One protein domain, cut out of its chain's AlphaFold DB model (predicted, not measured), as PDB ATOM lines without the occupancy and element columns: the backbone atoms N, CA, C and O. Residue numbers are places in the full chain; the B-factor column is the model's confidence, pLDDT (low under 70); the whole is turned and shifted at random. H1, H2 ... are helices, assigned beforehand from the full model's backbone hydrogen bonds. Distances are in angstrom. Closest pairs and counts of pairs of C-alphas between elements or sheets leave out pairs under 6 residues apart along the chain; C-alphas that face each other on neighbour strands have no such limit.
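AT A GLANCE: This is residues 14 to 172 of the 173 residues of an uncharacterized protein of Mycoplasma gallopavonis (UniProt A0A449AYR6). Four helices, H1, H3, H4 and H5, run lengthwise in a loose up-and-down bundle, each against the one before. Residues 155 to 172, of which 155 to 170 belong to H5, stick out at one end; short H2 sits at the opposite end. The 159 printed residues, class all helix, form a loose rod, 84 by 28 by 24 A, radius of gyration of the C-alphas 21.7 A.

IN THESE COORDINATES: H1, residues 14 to 39, 37.1 A, begins at C-alpha (-11.781, 15.886, -4.056). H2 is residues 44 to 49; H3, 61 to 93, 47.8 A; H4, 99 to 117, 28.8 A. H5, 126 to 170, 66.5 A, ends at C-alpha (-14.254, 13.216, -40.887).

HOW THE PARTS SIT: H1 touches H3, closest C-alphas Val 34 and Tyr 74, 6.9 A. H1 touches H5 residues 127 to 145 alone, closest C-alphas Met 26 and Leu 135, 6.3 A. H4 and H5 form a hairpin, closest C-alphas Ser 113 and Ser 136, 4.1 A. In H2, H3 and H5 every O i to N i+4 pair is within hydrogen-bond range; H1 has 20 of 22, H4 12 of 15.

THE WHOLE: The printed part has no cut. The link H2 to H3 is long. Residues 41 to 64, among others, have pLDDT under 70.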
ATOM      1  N   ASN A  14     -12.883  16.356  -4.903       88.94
ATOM      2  CA  ASN A  14     -11.781  15.886  -4.056       88.94
ATOM      3  C   ASN A  14     -10.609  16.874  -4.062       88.94
ATOM      4  O   ASN A  14     -10.104  17.247  -3.009       88.94
ATOM      5  N   GLN A  15     -10.220  17.347  -5.248       90.50
ATOM      6  CA  GLN A  15      -9.174  18.355  -5.421       90.50
ATOM      7  C   GLN A  15      -9.503  19.663  -4.690       90.50
ATOM      8  O   GLN A  15      -8.640  20.245  -4.037       90.50
ATOM      9  N   PHE A  16     -10.761  20.097  -4.764       91.69
ATOM     10  CA  PHE A  16     -11.249  21.278  -4.063       91.69
ATOM     11  C   PHE A  16     -11.182  21.121  -2.536       91.69
ATOM     12  O   PHE A  16     -10.651  22.001  -1.862       91.69
ATOM     13  N   TYR A  17     -11.649  19.993  -1.987       93.62
ATOM     14  CA  TYR A  17     -11.599  19.747  -0.540       93.62
ATOM     15  C   TYR A  17     -10.169  19.615  -0.005       93.62
ATOM     16  O   TYR A  17      -9.885  20.135   1.073       93.62
ATOM     17  N   ILE A  18      -9.259  18.989  -0.762       94.62
ATOM     18  CA  ILE A  18      -7.833  18.921  -0.405       94.62
ATOM     19  C   ILE A  18      -7.249  20.333  -0.300       94.62
ATOM     20  O   ILE A  18      -6.640  20.669   0.712       94.62
ATOM     21  N   LEU A  19      -7.475  21.178  -1.313       94.25
ATOM     22  CA  LEU A  19      -6.978  22.553  -1.304       94.25
ATOM     23  C   LEU A  19      -7.571  23.372  -0.153       94.25
ATOM     24  O   LEU A  19      -6.827  24.068   0.526       94.25
ATOM     25  N   ILE A  20      -8.876  23.268   0.115       94.81
ATOM     26  CA  ILE A  20      -9.500  23.978   1.243       94.81
ATOM     27  C   ILE A  20      -8.917  23.535   2.583       94.81
ATOM     28  O   ILE A  20      -8.635  24.385   3.421       94.81
ATOM     29  N   SER A  21      -8.722  22.232   2.783       95.25
ATOM     30  CA  SER A  21      -8.143  21.707   4.021       95.25
ATOM     31  C   SER A  21      -6.724  22.245   4.244       95.25
ATOM     32  O   SER A  21      -6.412  22.760   5.319       95.25
ATOM     33  N   LEU A  22      -5.890  22.229   3.197       95.50
ATOM     34  CA  LEU A  22      -4.539  22.793   3.248       95.50
ATOM     35  C   LEU A  22      -4.553  24.303   3.519       95.50
ATOM     36  O   LEU A  22      -3.753  24.781   4.318       95.50
ATOM     37  N   LEU A  23      -5.479  25.053   2.913       94.62
ATOM     38  CA  LEU A  23      -5.622  26.492   3.158       94.62
ATOM     39  C   LEU A  23      -6.078  26.798   4.583       94.62
ATOM     40  O   LEU A  23      -5.568  27.737   5.192       94.62
ATOM     41  N   ALA A  24      -7.005  26.016   5.134       93.81
ATOM     42  CA  ALA A  24      -7.452  26.173   6.514       93.81
ATOM     43  C   ALA A  24      -6.289  25.949   7.492       93.81
ATOM     44  O   ALA A  24      -6.052  26.778   8.373       93.81
ATOM     45  N   LEU A  25      -5.510  24.884   7.280       94.38
ATOM     46  CA  LEU A  25      -4.322  24.582   8.077       94.38
ATOM     47  C   LEU A  25      -3.254  25.682   7.953       94.38
ATOM     48  O   LEU A  25      -2.695  26.124   8.954       94.38
ATOM     49  N   MET A  26      -3.011  26.168   6.735       92.62
ATOM     50  CA  MET A  26      -2.084  27.271   6.475       92.62
ATOM     51  C   MET A  26      -2.520  28.561   7.177       92.62
ATOM     52  O   MET A  26      -1.693  29.242   7.776       92.62
ATOM     53  N   THR A  27      -3.815  28.878   7.151       91.50
ATOM     54  CA  THR A  27      -4.371  30.072   7.808       91.50
ATOM     55  C   THR A  27      -4.191  29.999   9.324       91.50
ATOM     56  O   THR A  27      -3.794  30.983   9.943       91.50
ATOM     57  N   LEU A  28      -4.409  28.824   9.923       91.50
ATOM     58  CA  LEU A  28      -4.172  28.598  11.349       91.50
ATOM     59  C   LEU A  28      -2.698  28.824  11.707       91.50
ATOM     60  O   LEU A  28      -2.398  29.525  12.671       91.50
ATOM     61  N   LEU A  29      -1.768  28.288  10.915       91.44
ATOM     62  CA  LEU A  29      -0.339  28.493  11.153       91.44
ATOM     63  C   LEU A  29       0.101  29.944  10.953       91.44
ATOM     64  O   LEU A  29       0.942  30.418  11.711       91.44
ATOM     65  N   LEU A  30      -0.466  30.661   9.979       88.69
ATOM     66  CA  LEU A  30      -0.211  32.093   9.802       88.69
ATOM     67  C   LEU A  30      -0.693  32.894  11.017       88.69
ATOM     68  O   LEU A  30      -0.002  33.812  11.453       88.69
ATOM     69  N   LEU A  31      -1.835  32.523  11.596       88.25
ATOM     70  CA  LEU A  31      -2.334  33.135  12.824       88.25
ATOM     71  C   LEU A  31      -1.372  32.879  13.992       88.25
ATOM     72  O   LEU A  31      -0.995  33.825  14.681       88.25
ATOM     73  N   ILE A  32      -0.909  31.635  14.175       88.62
ATOM     74  CA  ILE A  32       0.105  31.313  15.194       88.62
ATOM     75  C   ILE A  32       1.372  32.140  14.961       88.62
ATOM     76  O   ILE A  32       1.859  32.769  15.895       88.62
ATOM     77  N   TRP A  33       1.876  32.187  13.725       85.94
ATOM     78  CA  TRP A  33       3.089  32.923  13.361       85.94
ATOM     79  C   TRP A  33       3.039  34.393  13.796       85.94
ATOM     80  O   TRP A  33       4.014  34.925  14.323       85.94
ATOM     81  N   VAL A  34       1.888  35.040  13.625       84.44
ATOM     82  CA  VAL A  34       1.682  36.442  14.012       84.44
ATOM     83  C   VAL A  34       1.559  36.642  15.500       84.44
ATOM     84  O   VAL A  34       2.002  37.669  15.998       84.44
ATOM     85  N   LEU A  35       0.974  35.687  16.219       84.44
ATOM     86  CA  LEU A  35       0.832  35.785  17.667       84.44
ATOM     87  C   LEU A  35       2.159  35.593  18.407       84.44
ATOM     88  O   LEU A  35       2.270  36.021  19.555       84.44
ATOM     89  N   ILE A  36       3.177  34.998  17.780       80.94
ATOM     90  CA  ILE A  36       4.481  34.779  18.421       80.94
ATOM     91  C   ILE A  36       5.099  36.076  18.979       80.94
ATOM     92  O   ILE A  36       5.371  36.101  20.180       80.94
ATOM     93  N   PRO A  37       5.305  37.156  18.195       72.12
ATOM     94  CA  PRO A  37       5.877  38.395  18.729       72.12
ATOM     95  C   PRO A  37       5.051  39.014  19.867       72.12
ATOM     96  O   PRO A  37       5.634  39.629  20.752       72.12
ATOM     97  N   PHE A  38       3.727  38.810  19.898       73.31
ATOM     98  CA  PHE A  38       2.854  39.334  20.961       73.31
ATOM     99  C   PHE A  38       2.836  38.477  22.233       73.31
ATOM    100  O   PHE A  38       2.529  38.982  23.306       73.31
ATOM    101  N   THR A  39       3.131  37.178  22.124       75.50
ATOM    102  CA  THR A  39       3.062  36.229  23.250       75.50
ATOM    103  C   THR A  39       4.416  36.002  23.911       75.50
ATOM    104  O   THR A  39       4.505  35.989  25.133       75.50
ATOM    105  N   ILE A  40       5.471  35.830  23.113       71.81
ATOM    106  CA  ILE A  40       6.827  35.512  23.589       71.81
ATOM    107  C   ILE A  40       7.703  36.776  23.646       71.81
ATOM    108  O   ILE A  40       8.753  36.781  24.286       71.81
ATOM    109  N   GLY A  41       7.253  37.868  23.023       63.50
ATOM    110  CA  GLY A  41       8.035  39.086  22.854       63.50
ATOM    111  C   GLY A  41       9.011  38.992  21.680       63.50
ATOM    112  O   GLY A  41       9.213  37.940  21.065       63.50
ATOM    113  N   VAL A  42       9.613  40.127  21.336       67.06
ATOM    114  CA  VAL A  42      10.604  40.229  20.257       67.06
ATOM    115  C   VAL A  42      11.991  39.921  20.825       67.06
ATOM    116  O   VAL A  42      12.392  40.519  21.820       67.06
ATOM    117  N   SER A  43      12.739  38.995  20.212       67.06
ATOM    118  CA  SER A  43      14.083  38.644  20.697       67.06
ATOM    119  C   SER A  43      15.057  39.820  20.549       67.06
ATOM    120  O   SER A  43      14.982  40.589  19.589       67.06
ATOM    121  N   GLU A  44      16.023  39.957  21.464       64.50
ATOM    122  CA  GLU A  44      17.050  41.011  21.377       64.50
ATOM    123  C   GLU A  44      17.864  40.930  20.080       64.50
ATOM    124  O   GLU A  44      18.267  41.951  19.526       64.50
ATOM    125  N   GLN A  45      18.090  39.717  19.573       66.44
ATOM    126  CA  GLN A  45      18.739  39.486  18.284       66.44
ATOM    127  C   GLN A  45      17.877  39.999  17.125       66.44
ATOM    128  O   GLN A  45      18.411  40.592  16.191       66.44
ATOM    129  N   TYR A  46      16.553  39.848  17.210       66.12
ATOM    130  CA  TYR A  46      15.622  40.416  16.239       66.12
ATOM    131  C   TYR A  46      15.590  41.943  16.313       66.12
ATOM    132  O   TYR A  46      15.598  42.594  15.273       66.12
ATOM    133  N   LEU A  47      15.636  42.536  17.507       68.00
ATOM    134  CA  LEU A  47      15.742  43.992  17.660       68.00
ATOM    135  C   LEU A  47      17.046  44.525  17.049       68.00
ATOM    136  O   LEU A  47      16.996  45.409  16.195       68.00
ATOM    137  N   LYS A  48      18.190  43.910  17.378       64.81
ATOM    138  CA  LYS A  48      19.504  44.279  16.820       64.81
ATOM    139  C   LYS A  48      19.562  44.124  15.299       64.81
ATOM    140  O   LYS A  48      20.108  44.991  14.626       64.81
ATOM    141  N   ALA A  49      18.962  43.069  14.744       65.75
ATOM    142  CA  ALA A  49      18.921  42.845  13.299       65.75
ATOM    143  C   ALA A  49      18.064  43.868  12.538       65.75
ATOM    144  O   ALA A  49      18.304  44.109  11.359       65.75
ATOM    145  N   ASN A  50      17.079  44.485  13.197       66.62
ATOM    146  CA  ASN A  50      16.294  45.579  12.620       66.62
ATOM    147  C   ASN A  50      16.830  46.963  13.054       66.62
ATOM    148  O   ASN A  50      16.131  47.958  12.892       66.62
ATOM    149  N   GLY A  51      18.055  47.036  13.597       64.56
ATOM    150  CA  GLY A  51      18.730  48.288  13.964       64.56
ATOM    151  C   GLY A  51      18.280  48.919  15.287       64.56
ATOM    152  O   GLY A  51      18.721  50.018  15.606       64.56
ATOM    153  N   ILE A  52      17.443  48.238  16.076       65.88
ATOM    154  CA  ILE A  52      16.884  48.776  17.321       65.88
ATOM    155  C   ILE A  52      17.773  48.399  18.505       65.88
ATOM    156  O   ILE A  52      18.066  47.225  18.744       65.88
ATOM    157  N   ASN A  53      18.170  49.404  19.288       64.88
ATOM    158  CA  ASN A  53      18.962  49.202  20.496       64.88
ATOM    159  C   ASN A  53      18.070  48.674  21.646       64.88
ATOM    160  O   ASN A  53      17.171  49.395  22.090       64.88
ATOM    161  N   PRO A  54      18.298  47.446  22.158       62.03
ATOM    162  CA  PRO A  54      17.435  46.815  23.166       62.03
ATOM    163  C   PRO A  54      17.427  47.530  24.528       62.03
ATOM    164  O   PRO A  54      16.563  47.260  25.353       62.03
ATOM    165  N   ASN A  55      18.327  48.487  24.771       61.91
ATOM    166  CA  ASN A  55      18.344  49.246  26.025       61.91
ATOM    167  C   ASN A  55      17.382  50.457  26.037       61.91
ATOM    168  O   ASN A  55      17.095  50.973  27.112       61.91
ATOM    169  N   ASN A  56      16.839  50.878  24.883       58.66
ATOM    170  CA  ASN A  56      15.948  52.051  24.741       58.66
ATOM    171  C   ASN A  56      14.491  51.687  24.367       58.66
ATOM    172  O   ASN A  56      13.767  52.465  23.749       58.66
ATOM    173  N   ILE A  57      14.025  50.498  24.766       59.16
ATOM    174  CA  ILE A  57      12.709  49.950  24.373       59.16
ATOM    175  C   ILE A  57      11.522  50.842  24.802       59.16
ATOM    176  O   ILE A  57      10.483  50.823  24.150       59.16
ATOM    177  N   LYS A  58      11.661  51.652  25.864       52.69
ATOM    178  CA  LYS A  58      10.556  52.467  26.410       52.69
ATOM    179  C   LYS A  58      10.243  53.755  25.631       52.69
ATOM    180  O   LYS A  58       9.152  54.284  25.816       52.69
ATOM    181  N   GLU A  59      11.135  54.235  24.762       51.38
ATOM    182  CA  GLU A  59      10.942  55.494  24.006       51.38
ATOM    183  C   GLU A  59      10.826  55.306  22.485       51.38
ATOM    184  O   GLU A  59      10.462  56.234  21.764       51.38
ATOM    185  N   ASN A  60      11.080  54.103  21.966       53.75
ATOM    186  CA  ASN A  60      11.237  53.915  20.530       53.75
ATOM    187  C   ASN A  60       9.911  53.607  19.815       53.75
ATOM    188  O   ASN A  60       9.439  52.468  19.783       53.75
ATOM    189  N   GLN A  61       9.380  54.616  19.113       60.84
ATOM    190  CA  GLN A  61       8.378  54.473  18.040       60.84
ATOM    191  C   GLN A  61       8.732  53.353  17.036       60.84
ATOM    192  O   GLN A  61       7.858  52.785  16.385       60.84
ATOM    193  N   GLU A  62      10.014  53.004  16.929       60.19
ATOM    194  CA  GLU A  62      10.551  51.961  16.055       60.19
ATOM    195  C   GLU A  62      10.043  50.549  16.392       60.19
ATOM    196  O   GLU A  62       9.753  49.777  15.478       60.19
ATOM    197  N   VAL A  63       9.843  50.215  17.676       62.66
ATOM    198  CA  VAL A  63       9.302  48.901  18.081       62.66
ATOM    199  C   VAL A  63       7.831  48.787  17.669       62.66
ATOM    200  O   VAL A  63       7.427  47.797  17.061       62.66
ATOM    201  N   GLN A  64       7.053  49.853  17.883       66.19
ATOM    202  CA  GLN A  64       5.661  49.924  17.427       66.19
ATOM    203  C   GLN A  64       5.556  49.863  15.896       66.19
ATOM    204  O   GLN A  64       4.606  49.295  15.355       66.19
ATOM    205  N   ASN A  65       6.525  50.429  15.173       70.06
ATOM    206  CA  ASN A  65       6.571  50.348  13.714       70.06
ATOM    207  C   ASN A  65       6.882  48.924  13.225       70.06
ATOM    208  O   ASN A  65       6.270  48.480  12.253       70.06
ATOM    209  N   LEU A  66       7.752  48.172  13.909       68.88
ATOM    210  CA  LEU A  66       8.005  46.760  13.593       68.88
ATOM    211  C   LEU A  66       6.777  45.871  13.823       68.88
ATOM    212  O   LEU A  66       6.475  45.008  12.993       68.88
ATOM    213  N   GLU A  67       6.049  46.085  14.916       69.12
ATOM    214  CA  GLU A  67       4.797  45.369  15.191       69.12
ATOM    215  C   GLU A  67       3.746  45.662  14.112       69.12
ATOM    216  O   GLU A  67       3.150  44.736  13.554       69.12
ATOM    217  N   LYS A  68       3.585  46.939  13.733       75.25
ATOM    218  CA  LYS A  68       2.692  47.356  12.639       75.25
ATOM    219  C   LYS A  68       3.084  46.731  11.301       75.25
ATOM    220  O   LYS A  68       2.207  46.254  10.588       75.25
ATOM    221  N   LEU A  69       4.373  46.694  10.961       77.00
ATOM    222  CA  LEU A  69       4.858  46.057   9.732       77.00
ATOM    223  C   LEU A  69       4.594  44.547   9.726       77.00
ATOM    224  O   LEU A  69       4.213  43.989   8.698       77.00
ATOM    225  N   THR A  70       4.749  43.890  10.874       74.94
ATOM    226  CA  THR A  70       4.474  42.454  11.018       74.94
ATOM    227  C   THR A  70       2.983  42.158  10.849       74.94
ATOM    228  O   THR A  70       2.614  41.249  10.102       74.94
ATOM    229  N   LEU A  71       2.116  42.974  11.457       78.81
ATOM    230  CA  LEU A  71       0.666  42.900  11.264       78.81
ATOM    231  C   LEU A  71       0.258  43.182   9.814       78.81
ATOM    232  O   LEU A  71      -0.571  42.463   9.260       78.81
ATOM    233  N   LEU A  72       0.856  44.188   9.171       83.56
ATOM    234  CA  LEU A  72       0.578  44.517   7.773       83.56
ATOM    235  C   LEU A  72       0.963  43.358   6.842       83.56
ATOM    236  O   LEU A  72       0.179  42.977   5.974       83.56
ATOM    237  N   SER A  73       2.141  42.765   7.058       81.56
ATOM    238  CA  SER A  73       2.608  41.583   6.323       81.56
ATOM    239  C   SER A  73       1.638  40.411   6.478       81.56
ATOM    240  O   SER A  73       1.275  39.760   5.499       81.56
ATOM    241  N   TYR A  74       1.119  40.184   7.686       83.19
ATOM    242  CA  TYR A  74       0.087  39.175   7.903       83.19
ATOM    243  C   TYR A  74      -1.217  39.457   7.171       83.19
ATOM    244  O   TYR A  74      -1.773  38.542   6.563       83.19
ATOM    245  N   ILE A  75      -1.718  40.692   7.230       85.31
ATOM    246  CA  ILE A  75      -2.956  41.069   6.543       85.31
ATOM    247  C   ILE A  75      -2.784  40.841   5.041       85.31
ATOM    248  O   ILE A  75      -3.651  40.235   4.417       85.31
ATOM    249  N   ALA A  76      -1.642  41.239   4.473       86.94
ATOM    250  CA  ALA A  76      -1.322  40.993   3.071       86.94
ATOM    251  C   ALA A  76      -1.297  39.489   2.746       86.94
ATOM    252  O   ALA A  76      -1.965  39.049   1.810       86.94
ATOM    253  N   ASN A  77      -0.602  38.686   3.553       88.00
ATOM    254  CA  ASN A  77      -0.504  37.240   3.347       88.00
ATOM    255  C   ASN A  77      -1.872  36.548   3.448       88.00
ATOM    256  O   ASN A  77      -2.234  35.731   2.601       88.00
ATOM    257  N   THR A  78      -2.666  36.927   4.446       88.62
ATOM    258  CA  THR A  78      -4.025  36.418   4.661       88.62
ATOM    259  C   THR A  78      -4.954  36.813   3.517       88.62
ATOM    260  O   THR A  78      -5.738  35.985   3.056       88.62
ATOM    261  N   LEU A  79      -4.842  38.040   2.995       90.94
ATOM    262  CA  LEU A  79      -5.612  38.483   1.832       90.94
ATOM    263  C   LEU A  79      -5.298  37.649   0.591       90.94
ATOM    264  O   LEU A  79      -6.221  37.261  -0.119       90.94
ATOM    265  N   VAL A  80      -4.029  37.322   0.340       92.25
ATOM    266  CA  VAL A  80      -3.643  36.467  -0.796       92.25
ATOM    267  C   VAL A  80      -4.255  35.067  -0.669       92.25
ATOM    268  O   VAL A  80      -4.834  34.560  -1.634       92.25
ATOM    269  N   VAL A  81      -4.196  34.466   0.523       91.94
ATOM    270  CA  VAL A  81      -4.833  33.169   0.817       91.94
ATOM    271  C   VAL A  81      -6.353  33.245   0.616       91.94
ATOM    272  O   VAL A  81      -6.948  32.355   0.003       91.94
ATOM    273  N   LEU A  82      -6.985  34.332   1.063       92.00
ATOM    274  CA  LEU A  82      -8.422  34.555   0.920       92.00
ATOM    275  C   LEU A  82      -8.817  34.744  -0.551       92.00
ATOM    276  O   LEU A  82      -9.797  34.149  -1.001       92.00
ATOM    277  N   PHE A  83      -8.034  35.487  -1.337       93.62
ATOM    278  CA  PHE A  83      -8.249  35.601  -2.779       93.62
ATOM    279  C   PHE A  83      -8.179  34.239  -3.463       93.62
ATOM    280  O   PHE A  83      -9.053  33.921  -4.270       93.62
ATOM    281  N   PHE A  84      -7.198  33.404  -3.112       93.81
ATOM    282  CA  PHE A  84      -7.117  32.052  -3.656       93.81
ATOM    283  C   PHE A  84      -8.357  31.219  -3.309       93.81
ATOM    284  O   PHE A  84      -8.940  30.588  -4.193       93.81
ATOM    285  N   LEU A  85      -8.813  31.272  -2.054       93.56
ATOM    286  CA  LEU A  85     -10.030  30.596  -1.605       93.56
ATOM    287  C   LEU A  85     -11.260  31.046  -2.406       93.56
ATOM    288  O   LEU A  85     -12.026  30.213  -2.895       93.56
ATOM    289  N   VAL A  86     -11.435  32.357  -2.582       91.62
ATOM    290  CA  VAL A  86     -12.531  32.930  -3.373       91.62
ATOM    291  C   VAL A  86     -12.473  32.415  -4.812       91.62
ATOM    292  O   VAL A  86     -13.484  31.942  -5.339       91.62
ATOM    293  N   TYR A  87     -11.293  32.413  -5.434       90.31
ATOM    294  CA  TYR A  87     -11.113  31.856  -6.773       90.31
ATOM    295  C   TYR A  87     -11.472  30.366  -6.853       90.31
ATOM    296  O   TYR A  87     -12.142  29.961  -7.805       90.31
ATOM    297  N   LEU A  88     -11.086  29.551  -5.864       90.62
ATOM    298  CA  LEU A  88     -11.465  28.135  -5.817       90.62
ATOM    299  C   LEU A  88     -12.986  27.959  -5.761       90.62
ATOM    300  O   LEU A  88     -13.535  27.134  -6.496       90.62
ATOM    301  N   ILE A  89     -13.678  28.763  -4.947       89.56
ATOM    302  CA  ILE A  89     -15.147  28.751  -4.853       89.56
ATOM    303  C   ILE A  89     -15.784  29.132  -6.197       89.56
ATOM    304  O   ILE A  89     -16.782  28.534  -6.612       89.56
ATOM    305  N   PHE A  90     -15.212  30.097  -6.917       88.56
ATOM    306  CA  PHE A  90     -15.705  30.444  -8.247       88.56
ATOM    307  C   PHE A  90     -15.469  29.329  -9.269       88.56
ATOM    308  O   PHE A  90     -16.369  29.056 -10.064       88.56
ATOM    309  N   ILE A  91     -14.313  28.660  -9.253       86.44
ATOM    310  CA  ILE A  91     -13.988  27.592 -10.212       86.44
ATOM    311  C   ILE A  91     -14.857  26.345 -10.007       86.44
ATOM    312  O   ILE A  91     -15.255  25.705 -10.980       86.44
ATOM    313  N   ILE A  92     -15.204  25.998  -8.766       84.31
ATOM    314  CA  ILE A  92     -16.076  24.840  -8.538       84.31
ATOM    315  C   ILE A  92     -17.529  25.115  -8.967       84.31
ATOM    316  O   ILE A  92     -18.220  24.193  -9.392       84.31
ATOM    317  N   LYS A  93     -17.999  26.373  -8.895       81.12
ATOM    318  CA  LYS A  93     -19.408  26.727  -9.162       81.12
ATOM    319  C   LYS A  93     -19.699  27.263 -10.565       81.12
ATOM    320  O   LYS A  93     -20.764  26.976 -11.098       81.12
ATOM    321  N   LYS A  94     -18.834  28.111 -11.132       76.25
ATOM    322  CA  LYS A  94     -19.160  28.905 -12.339       76.25
ATOM    323  C   LYS A  94     -18.015  29.054 -13.337       76.25
ATOM    324  O   LYS A  94     -18.262  29.092 -14.539       76.25
ATOM    325  N   LEU A  95     -16.780  29.187 -12.864       79.44
ATOM    326  CA  LEU A  95     -15.619  29.432 -13.714       79.44
ATOM    327  C   LEU A  95     -14.928  28.124 -14.089       79.44
ATOM    328  O   LEU A  95     -15.069  27.106 -13.427       79.44
ATOM    329  N   LYS A  96     -14.153  28.158 -15.168       79.50
ATOM    330  CA  LYS A  96     -13.294  27.042 -15.559       79.50
ATOM    331  C   LYS A  96     -11.840  27.476 -15.449       79.50
ATOM    332  O   LYS A  96     -11.507  28.588 -15.862       79.50
ATOM    333  N   ALA A  97     -10.986  26.607 -14.920       79.75
ATOM    334  CA  ALA A  97      -9.573  26.915 -14.746       79.75
ATOM    335  C   ALA A  97      -8.810  26.785 -16.074       79.75
ATOM    336  O   ALA A  97      -9.098  25.913 -16.900       79.75
ATOM    337  N   GLY A  98      -7.825  27.661 -16.280       81.50
ATOM    338  CA  GLY A  98      -6.868  27.588 -17.387       81.50
ATOM    339  C   GLY A  98      -5.430  27.642 -16.870       81.50
ATOM    340  O   GLY A  98      -5.208  27.866 -15.686       81.50
ATOM    341  N   TYR A  99      -4.437  27.483 -17.750       82.81
ATOM    342  CA  TYR A  99      -3.020  27.442 -17.342       82.81
ATOM    343  C   TYR A  99      -2.550  28.661 -16.552       82.81
ATOM    344  O   TYR A  99      -1.790  28.500 -15.607       82.81
ATOM    345  N   LEU A 100      -3.019  29.857 -16.919       86.38
ATOM    346  CA  LEU A 100      -2.607  31.090 -16.251       86.38
ATOM    347  C   LEU A 100      -3.003  31.090 -14.773       86.38
ATOM    348  O   LEU A 100      -2.219  31.541 -13.954       86.38
ATOM    349  N   PHE A 101      -4.160  30.504 -14.440       89.06
ATOM    350  CA  PHE A 101      -4.585  30.315 -13.056       89.06
ATOM    351  C   PHE A 101      -3.609  29.407 -12.299       89.06
ATOM    352  O   PHE A 101      -3.084  29.796 -11.263       89.06
ATOM    353  N   PHE A 102      -3.322  28.211 -12.818       89.12
ATOM    354  CA  PHE A 102      -2.422  27.289 -12.121       89.12
ATOM    355  C   PHE A 102      -1.015  27.871 -11.972       89.12
ATOM    356  O   PHE A 102      -0.454  27.838 -10.883       89.12
ATOM    357  N   PHE A 103      -0.473  28.456 -13.042       90.88
ATOM    358  CA  PHE A 103       0.867  29.028 -13.035       90.88
ATOM    359  C   PHE A 103       0.993  30.202 -12.059       90.88
ATOM    360  O   PHE A 103       1.934  30.225 -11.271       90.88
ATOM    361  N   SER A 104       0.031  31.136 -12.051       93.69
ATOM    362  CA  SER A 104       0.072  32.279 -11.130       93.69
ATOM    363  C   SER A 104       0.068  31.824  -9.675       93.69
ATOM    364  O   SER A 104       0.870  32.300  -8.877       93.69
ATOM    365  N   TRP A 105      -0.792  30.863  -9.331       94.69
ATOM    366  CA  TRP A 105      -0.897  30.386  -7.954       94.69
ATOM    367  C   TRP A 105       0.286  29.519  -7.534       94.69
ATOM    368  O   TRP A 105       0.727  29.641  -6.399       94.69
ATOM    369  N   ILE A 106       0.861  28.716  -8.435       95.06
ATOM    370  CA  ILE A 106       2.103  27.982  -8.155       95.06
ATOM    371  C   ILE A 106       3.221  28.955  -7.770       95.06
ATOM    372  O   ILE A 106       3.847  28.768  -6.733       95.06
ATOM    373  N   VAL A 107       3.438  30.012  -8.559       95.31
ATOM    374  CA  VAL A 107       4.477  31.013  -8.264       95.31
ATOM    375  C   VAL A 107       4.228  31.672  -6.907       95.31
ATOM    376  O   VAL A 107       5.145  31.754  -6.092       95.31
ATOM    377  N   ILE A 108       2.985  32.071  -6.623       94.62
ATOM    378  CA  ILE A 108       2.614  32.666  -5.334       94.62
ATOM    379  C   ILE A 108       2.911  31.697  -4.179       94.62
ATOM    380  O   ILE A 108       3.612  32.069  -3.242       94.62
ATOM    381  N   PHE A 109       2.463  30.442  -4.236       94.69
ATOM    382  CA  PHE A 109       2.699  29.497  -3.138       94.69
ATOM    383  C   PHE A 109       4.173  29.101  -2.976       94.69
ATOM    384  O   PHE A 109       4.614  28.875  -1.850       94.69
ATOM    385  N   ILE A 110       4.963  29.107  -4.057       94.50
ATOM    386  CA  ILE A 110       6.424  28.988  -3.955       94.50
ATOM    387  C   ILE A 110       6.978  30.164  -3.150       94.50
ATOM    388  O   ILE A 110       7.719  29.933  -2.198       94.50
ATOM    389  N   THR A 111       6.594  31.411  -3.449       92.12
ATOM    390  CA  THR A 111       7.077  32.564  -2.665       92.12
ATOM    391  C   THR A 111       6.686  32.457  -1.192       92.12
ATOM    392  O   THR A 111       7.530  32.680  -0.328       92.12
ATOM    393  N   PHE A 112       5.467  31.995  -0.896       90.12
ATOM    394  CA  PHE A 112       5.013  31.746   0.476       90.12
ATOM    395  C   PHE A 112       5.851  30.710   1.223       90.12
ATOM    396  O   PHE A 112       6.067  30.867   2.421       90.12
ATOM    397  N   SER A 113       6.371  29.694   0.529       91.44
ATOM    398  CA  SER A 113       7.244  28.692   1.147       91.44
ATOM    399  C   SER A 113       8.584  29.261   1.626       91.44
ATOM    400  O   SER A 113       9.220  28.669   2.489       91.44
ATOM    401  N   PHE A 114       9.000  30.420   1.108       89.31
ATOM    402  CA  PHE A 114      10.238  31.083   1.516       89.31
ATOM    403  C   PHE A 114      10.011  32.261   2.471       89.31
ATOM    404  O   PHE A 114      10.958  32.650   3.150       89.31
ATOM    405  N   ILE A 115       8.780  32.795   2.587       85.50
ATOM    406  CA  ILE A 115       8.423  33.916   3.490       85.50
ATOM    407  C   ILE A 115       9.026  33.773   4.899       85.50
ATOM    408  O   ILE A 115       9.657  34.729   5.358       85.50
ATOM    409  N   PRO A 116       8.905  32.617   5.584       83.38
ATOM    410  CA  PRO A 116       9.415  32.464   6.947       83.38
ATOM    411  C   PRO A 116      10.934  32.620   7.085       83.38
ATOM    412  O   PRO A 116      11.410  32.905   8.180       83.38
ATOM    413  N   PHE A 117      11.685  32.448   5.994       83.56
ATOM    414  CA  PHE A 117      13.149  32.424   5.973       83.56
ATOM    415  C   PHE A 117      13.774  33.651   5.295       83.56
ATOM    416  O   PHE A 117      14.988  33.696   5.125       83.56
ATOM    417  N   PHE A 118      12.978  34.654   4.902       80.50
ATOM    418  CA  PHE A 118      13.521  35.902   4.340       80.50
ATOM    419  C   PHE A 118      14.318  36.721   5.358       80.50
ATOM    420  O   PHE A 118      15.187  37.496   4.970       80.50
ATOM    421  N   LYS A 119      14.008  36.579   6.651       67.81
ATOM    422  CA  LYS A 119      14.870  37.066   7.732       67.81
ATOM    423  C   LYS A 119      15.793  35.914   8.117       67.81
ATOM    424  O   LYS A 119      15.298  34.799   8.274       67.81
ATOM    425  N   ASP A 120      17.097  36.175   8.238       68.44
ATOM    426  CA  ASP A 120      18.097  35.131   8.492       68.44
ATOM    427  C   ASP A 120      17.657  34.166   9.599       68.44
ATOM    428  O   ASP A 120      17.218  34.577  10.678       68.44
ATOM    429  N   VAL A 121      17.828  32.867   9.334       72.25
ATOM    430  CA  VAL A 121      17.420  31.761  10.221       72.25
ATOM    431  C   VAL A 121      18.014  31.905  11.627       72.25
ATOM    432  O   VAL A 121      17.391  31.509  12.606       72.25
ATOM    433  N   ALA A 122      19.188  32.534  11.733       63.12
ATOM    434  CA  ALA A 122      19.893  32.777  12.987       63.12
ATOM    435  C   ALA A 122      19.182  33.762  13.939       63.12
ATOM    436  O   ALA A 122      19.513  33.809  15.119       63.12
ATOM    437  N   ILE A 123      18.234  34.559  13.439       72.56
ATOM    438  CA  ILE A 123      17.538  35.604  14.205       72.56
ATOM    439  C   ILE A 123      16.196  35.085  14.763       72.56
ATOM    440  O   ILE A 123      15.627  35.656  15.698       72.56
ATOM    441  N   LEU A 124      15.675  34.003  14.181       76.19
ATOM    442  CA  LEU A 124      14.375  33.429  14.512       76.19
ATOM    443  C   LEU A 124      14.448  32.600  15.798       76.19
ATOM    444  O   LEU A 124      15.369  31.812  16.006       76.19
ATOM    445  N   THR A 125      13.438  32.736  16.658       80.69
ATOM    446  CA  THR A 125      13.310  31.866  17.837       80.69
ATOM    447  C   THR A 125      12.974  30.433  17.415       80.69
ATOM    448  O   THR A 125      12.373  30.218  16.361       80.69
ATOM    449  N   SER A 126      13.286  29.429  18.242       84.81
ATOM    450  CA  SER A 126      13.013  28.017  17.917       84.81
ATOM    451  C   SER A 126      11.541  27.745  17.580       84.81
ATOM    452  O   SER A 126      11.243  26.934  16.705       84.81
ATOM    453  N   ILE A 127      10.613  28.456  18.237       85.06
ATOM    454  CA  ILE A 127       9.170  28.358  17.971       85.06
ATOM    455  C   ILE A 127       8.828  28.967  16.608       85.06
ATOM    456  O   ILE A 127       8.106  28.339  15.836       85.06
ATOM    457  N   GLN A 128       9.375  30.146  16.277       85.44
ATOM    458  CA  GLN A 128       9.208  30.732  14.942       85.44
ATOM    459  C   GLN A 128       9.757  29.789  13.881       85.44
ATOM    460  O   GLN A 128       9.045  29.446  12.950       85.44
ATOM    461  N   LEU A 129      10.975  29.282  14.058       88.19
ATOM    462  CA  LEU A 129      11.597  28.361  13.115       88.19
ATOM    463  C   LEU A 129      10.719  27.118  12.881       88.19
ATOM    464  O   LEU A 129      10.451  26.768  11.731       88.19
ATOM    465  N   GLY A 130      10.186  26.509  13.946       89.81
ATOM    466  CA  GLY A 130       9.272  25.368  13.846       89.81
ATOM    467  C   GLY A 130       7.995  25.676  13.055       89.81
ATOM    468  O   GLY A 130       7.649  24.947  12.124       89.81
ATOM    469  N   VAL A 131       7.318  26.788  13.364       90.88
ATOM    470  CA  VAL A 131       6.111  27.216  12.627       90.88
ATOM    471  C   VAL A 131       6.446  27.559  11.171       90.88
ATOM    472  O   VAL A 131       5.675  27.233  10.269       90.88
ATOM    473  N   GLY A 132       7.615  28.151  10.924       90.31
ATOM    474  CA  GLY A 132       8.106  28.500   9.593       90.31
ATOM    475  C   GLY A 132       8.352  27.278   8.714       90.31
ATOM    476  O   GLY A 132       7.916  27.250   7.562       90.31
ATOM    477  N   ILE A 133       8.960  26.226   9.269       92.56
ATOM    478  CA  ILE A 133       9.109  24.935   8.583       92.56
ATOM    479  C   ILE A 133       7.732  24.359   8.234       92.56
ATOM    480  O   ILE A 133       7.499  23.993   7.081       92.56
ATOM    481  N   CYS A 134       6.793  24.330   9.185       94.19
ATOM    482  CA  CYS A 134       5.441  23.818   8.945       94.19
ATOM    483  C   CYS A 134       4.707  24.595   7.837       94.19
ATOM    484  O   CYS A 134       4.131  23.981   6.935       94.19
ATOM    485  N   LEU A 135       4.772  25.932   7.859       93.06
ATOM    486  CA  LEU A 135       4.207  26.793   6.812       93.06
ATOM    487  C   LEU A 135       4.795  26.480   5.435       93.06
ATOM    488  O   LEU A 135       4.068  26.419   4.439       93.06
ATOM    489  N   SER A 136       6.102  26.242   5.384       94.75
ATOM    490  CA  SER A 136       6.820  25.936   4.148       94.75
ATOM    491  C   SER A 136       6.408  24.580   3.585       94.75
ATOM    492  O   SER A 136       6.111  24.478   2.395       94.75
ATOM    493  N   ILE A 137       6.297  23.556   4.439       96.12
ATOM    494  CA  ILE A 137       5.827  22.218   4.055       96.12
ATOM    495  C   ILE A 137       4.415  22.293   3.469       96.12
ATOM    496  O   ILE A 137       4.163  21.755   2.392       96.12
ATOM    497  N   ILE A 138       3.491  22.989   4.135       95.88
ATOM    498  CA  ILE A 138       2.105  23.104   3.659       95.88
ATOM    499  C   ILE A 138       2.027  23.889   2.351       95.88
ATOM    500  O   ILE A 138       1.302  23.484   1.442       95.88
ATOM    501  N   SER A 139       2.814  24.957   2.214       95.25
ATOM    502  CA  SER A 139       2.904  25.715   0.961       95.25
ATOM    503  C   SER A 139       3.389  24.824  -0.189       95.25
ATOM    504  O   SER A 139       2.789  24.821  -1.263       95.25
ATOM    505  N   TRP A 140       4.401  23.985   0.050       96.38
ATOM    506  CA  TRP A 140       4.871  23.003  -0.931       96.38
ATOM    507  C   TRP A 140       3.830  21.934  -1.263       96.38
ATOM    508  O   TRP A 140       3.678  21.580  -2.432       96.38
ATOM    509  N   LEU A 141       3.060  21.452  -0.284       96.94
ATOM    510  CA  LEU A 141       1.953  20.526  -0.542       96.94
ATOM    511  C   LEU A 141       0.900  21.151  -1.469       96.94
ATOM    512  O   LEU A 141       0.446  20.491  -2.405       96.94
ATOM    513  N   ILE A 142       0.561  22.431  -1.272       95.94
ATOM    514  CA  ILE A 142      -0.339  23.164  -2.176       95.94
ATOM    515  C   ILE A 142       0.266  23.245  -3.585       95.94
ATOM    516  O   ILE A 142      -0.430  22.965  -4.564       95.94
ATOM    517  N   VAL A 143       1.562  23.560  -3.704       96.69
ATOM    518  CA  VAL A 143       2.275  23.592  -4.994       96.69
ATOM    519  C   VAL A 143       2.205  22.238  -5.700       96.69
ATOM    520  O   VAL A 143       1.826  22.189  -6.871       96.69
ATOM    521  N   PHE A 144       2.493  21.130  -5.010       96.50
ATOM    522  CA  PHE A 144       2.416  19.791  -5.600       96.50
ATOM    523  C   PHE A 144       1.010  19.453  -6.088       96.50
ATOM    524  O   PHE A 144       0.844  18.946  -7.199       96.50
ATOM    525  N   VAL A 145      -0.012  19.790  -5.300       95.12
ATOM    526  CA  VAL A 145      -1.412  19.596  -5.683       95.12
ATOM    527  C   VAL A 145      -1.756  20.420  -6.934       95.12
ATOM    528  O   VAL A 145      -2.383  19.896  -7.857       95.12
ATOM    529  N   LEU A 146      -1.303  21.673  -7.033       94.38
ATOM    530  CA  LEU A 146      -1.516  22.519  -8.215       94.38
ATOM    531  C   LEU A 146      -0.772  22.013  -9.460       94.38
ATOM    532  O   LEU A 146      -1.337  22.023 -10.560       94.38
ATOM    533  N   ILE A 147       0.465  21.532  -9.312       94.88
ATOM    534  CA  ILE A 147       1.234  20.913 -10.404       94.88
ATOM    535  C   ILE A 147       0.511  19.660 -10.904       94.88
ATOM    536  O   ILE A 147       0.295  19.510 -12.107       94.88
ATOM    537  N   TYR A 148       0.061  18.798  -9.992       93.81
ATOM    538  CA  TYR A 148      -0.708  17.605 -10.334       93.81
ATOM    539  C   TYR A 148      -1.979  17.946 -11.127       93.81
ATOM    540  O   TYR A 148      -2.234  17.361 -12.184       93.81
ATOM    541  N   MET A 149      -2.744  18.956 -10.693       90.75
ATOM    542  CA  MET A 149      -3.914  19.430 -11.447       90.75
ATOM    543  C   MET A 149      -3.542  19.978 -12.829       90.75
ATOM    544  O   MET A 149      -4.269  19.753 -13.800       90.75
ATOM    545  N   THR A 150      -2.400  20.656 -12.940       91.56
ATOM    546  CA  THR A 150      -1.888  21.178 -14.215       91.56
ATOM    547  C   THR A 150      -1.592  20.049 -15.203       91.56
ATOM    548  O   THR A 150      -1.940  20.163 -16.382       91.56
ATOM    549  N   ILE A 151      -1.009  18.943 -14.728       90.75
ATOM    550  CA  ILE A 151      -0.722  17.750 -15.539       90.75
ATOM    551  C   ILE A 151      -2.022  17.108 -16.029       90.75
ATOM    552  O   ILE A 151      -2.169  16.879 -17.231       90.75
ATOM    553  N   ILE A 152      -2.999  16.889 -15.138       89.19
ATOM    554  CA  ILE A 152      -4.313  16.344 -15.523       89.19
ATOM    555  C   ILE A 152      -4.964  17.223 -16.589       89.19
ATOM    556  O   ILE A 152      -5.427  16.727 -17.619       89.19
ATOM    557  N   TYR A 153      -4.979  18.538 -16.369       87.94
ATOM    558  CA  TYR A 153      -5.560  19.482 -17.315       87.94
ATOM    559  C   TYR A 153      -4.852  19.440 -18.677       87.94
ATOM    560  O   TYR A 153      -5.506  19.495 -19.723       87.94
ATOM    561  N   TRP A 154      -3.526  19.292 -18.692       88.25
ATOM    562  CA  TRP A 154      -2.755  19.129 -19.924       88.25
ATOM    563  C   TRP A 154      -3.099  17.848 -20.681       88.25
ATOM    564  O   TRP A 154      -3.318  17.906 -21.895       88.25
ATOM    565  N   MET A 155      -3.228  16.720 -19.981       87.38
ATOM    566  CA  MET A 155      -3.645  15.453 -20.587       87.38
ATOM    567  C   MET A 155      -5.045  15.560 -21.203       87.38
ATOM    568  O   MET A 155      -5.226  15.241 -22.379       87.38
ATOM    569  N   GLN A 156      -6.017  16.087 -20.451       86.56
ATOM    570  CA  GLN A 156      -7.394  16.273 -20.928       86.56
ATOM    571  C   GLN A 156      -7.459  17.193 -22.153       86.56
ATOM    572  O   GLN A 156      -8.204  16.943 -23.100       86.56
ATOM    573  N   ARG A 157      -6.637  18.245 -22.176       84.38
ATOM    574  CA  ARG A 157      -6.577  19.158 -23.316       84.38
ATOM    575  C   ARG A 157      -6.011  18.496 -24.572       84.38
ATOM    576  O   ARG A 157      -6.510  18.781 -25.661       84.38
ATOM    577  N   LYS A 158      -4.994  17.637 -24.442       85.50
ATOM    578  CA  LYS A 158      -4.487  16.851 -25.575       85.50
ATOM    579  C   LYS A 158      -5.568  15.916 -26.110       85.50
ATOM    580  O   LYS A 158      -5.816  15.949 -27.309       85.50
ATOM    581  N   ALA A 159      -6.251  15.174 -25.238       85.69
ATOM    582  CA  ALA A 159      -7.353  14.295 -25.635       85.69
ATOM    583  C   ALA A 159      -8.442  15.058 -26.417       85.69
ATOM    584  O   ALA A 159      -8.750  14.698 -27.550       85.69
ATOM    585  N   HIS A 160      -8.906  16.196 -25.890       85.50
ATOM    586  CA  HIS A 160      -9.896  17.046 -26.563       85.50
ATOM    587  C   HIS A 160      -9.414  17.581 -27.924       85.50
ATOM    588  O   HIS A 160     -10.196  17.731 -28.861       85.50
ATOM    589  N   TYR A 161      -8.122  17.903 -28.057       83.56
ATOM    590  CA  TYR A 161      -7.552  18.309 -29.344       83.56
ATOM    591  C   TYR A 161      -7.598  17.175 -30.377       83.56
ATOM    592  O   TYR A 161      -7.999  17.415 -31.516       83.56
ATOM    593  N   TYR A 162      -7.240  15.950 -29.980       84.56
ATOM    594  CA  TYR A 162      -7.322  14.782 -30.858       84.56
ATOM    595  C   TYR A 162      -8.765  14.488 -31.282       84.56
ATOM    596  O   TYR A 162      -9.017  14.331 -32.475       84.56
ATOM    597  N   GLU A 163      -9.719  14.491 -30.349       82.94
ATOM    598  CA  GLU A 163     -11.144  14.296 -30.650       82.94
ATOM    599  C   GLU A 163     -11.672  15.353 -31.627       82.94
ATOM    600  O   GLU A 163     -12.295  15.020 -32.636       82.94
ATOM    601  N   TRP A 164     -11.366  16.632 -31.382       82.00
ATOM    602  CA  TRP A 164     -11.774  17.715 -32.274       82.00
ATOM    603  C   TRP A 164     -11.209  17.525 -33.685       82.00
ATOM    604  O   TRP A 164     -11.935  17.689 -34.667       82.00
ATOM    605  N   PHE A 165      -9.935  17.139 -33.795       81.38
ATOM    606  CA  PHE A 165      -9.282  16.902 -35.079       81.38
ATOM    607  C   PHE A 165      -9.902  15.725 -35.841       81.38
ATOM    608  O   PHE A 165     -10.152  15.847 -37.039       81.38
ATOM    609  N   VAL A 166     -10.208  14.617 -35.156       78.88
ATOM    610  CA  VAL A 166     -10.879  13.446 -35.746       78.88
ATOM    611  C   VAL A 166     -12.269  13.819 -36.273       78.88
ATOM    612  O   VAL A 166     -12.584  13.534 -37.428       78.88
ATOM    613  N   ILE A 167     -13.072  14.531 -35.475       76.12
ATOM    614  CA  ILE A 167     -14.440  14.933 -35.843       76.12
ATOM    615  C   ILE A 167     -14.455  15.868 -37.063       76.12
ATOM    616  O   ILE A 167     -15.327  15.750 -37.923       76.12
ATOM    617  N   HIS A 168     -13.500  16.798 -37.164       73.69
ATOM    618  CA  HIS A 168     -13.484  17.794 -38.242       73.69
ATOM    619  C   HIS A 168     -12.760  17.320 -39.504       73.69
ATOM    620  O   HIS A 168     -13.122  17.760 -40.593       73.69
ATOM    621  N   LYS A 169     -11.810  16.380 -39.405       61.94
ATOM    622  CA  LYS A 169     -11.298  15.673 -40.589       61.94
ATOM    623  C   LYS A 169     -12.343  14.744 -41.208       61.94
ATOM    624  O   LYS A 169     -12.379  14.628 -42.426       61.94
ATOM    625  N   GLY A 170     -13.202  14.117 -40.399       58.88
ATOM    626  CA  GLY A 170     -14.254  13.216 -40.887       58.88
ATOM    627  C   GLY A 170     -15.388  13.907 -41.658       58.88
ATOM    628  O   GLY A 170     -16.035  13.264 -42.471       58.88
ATOM    629  N   LYS A 171     -15.609  15.212 -41.442       55.06
ATOM    630  CA  LYS A 171     -16.658  16.011 -42.109       55.06
ATOM    631  C   LYS A 171     -16.211  16.709 -43.401       55.06
ATOM    632  O   LYS A 171     -17.001  17.433 -43.992       55.06
ATOM    633  N   ALA A 172     -14.949  16.550 -43.803       53.81
ATOM    634  CA  ALA A 172     -14.385  17.182 -44.999       53.81
ATOM    635  C   ALA A 172     -14.376  16.256 -46.237       53.81
ATOM    636  O   ALA A 172     -13.649  16.532 -47.189       53.81
TER     637      ALA A 172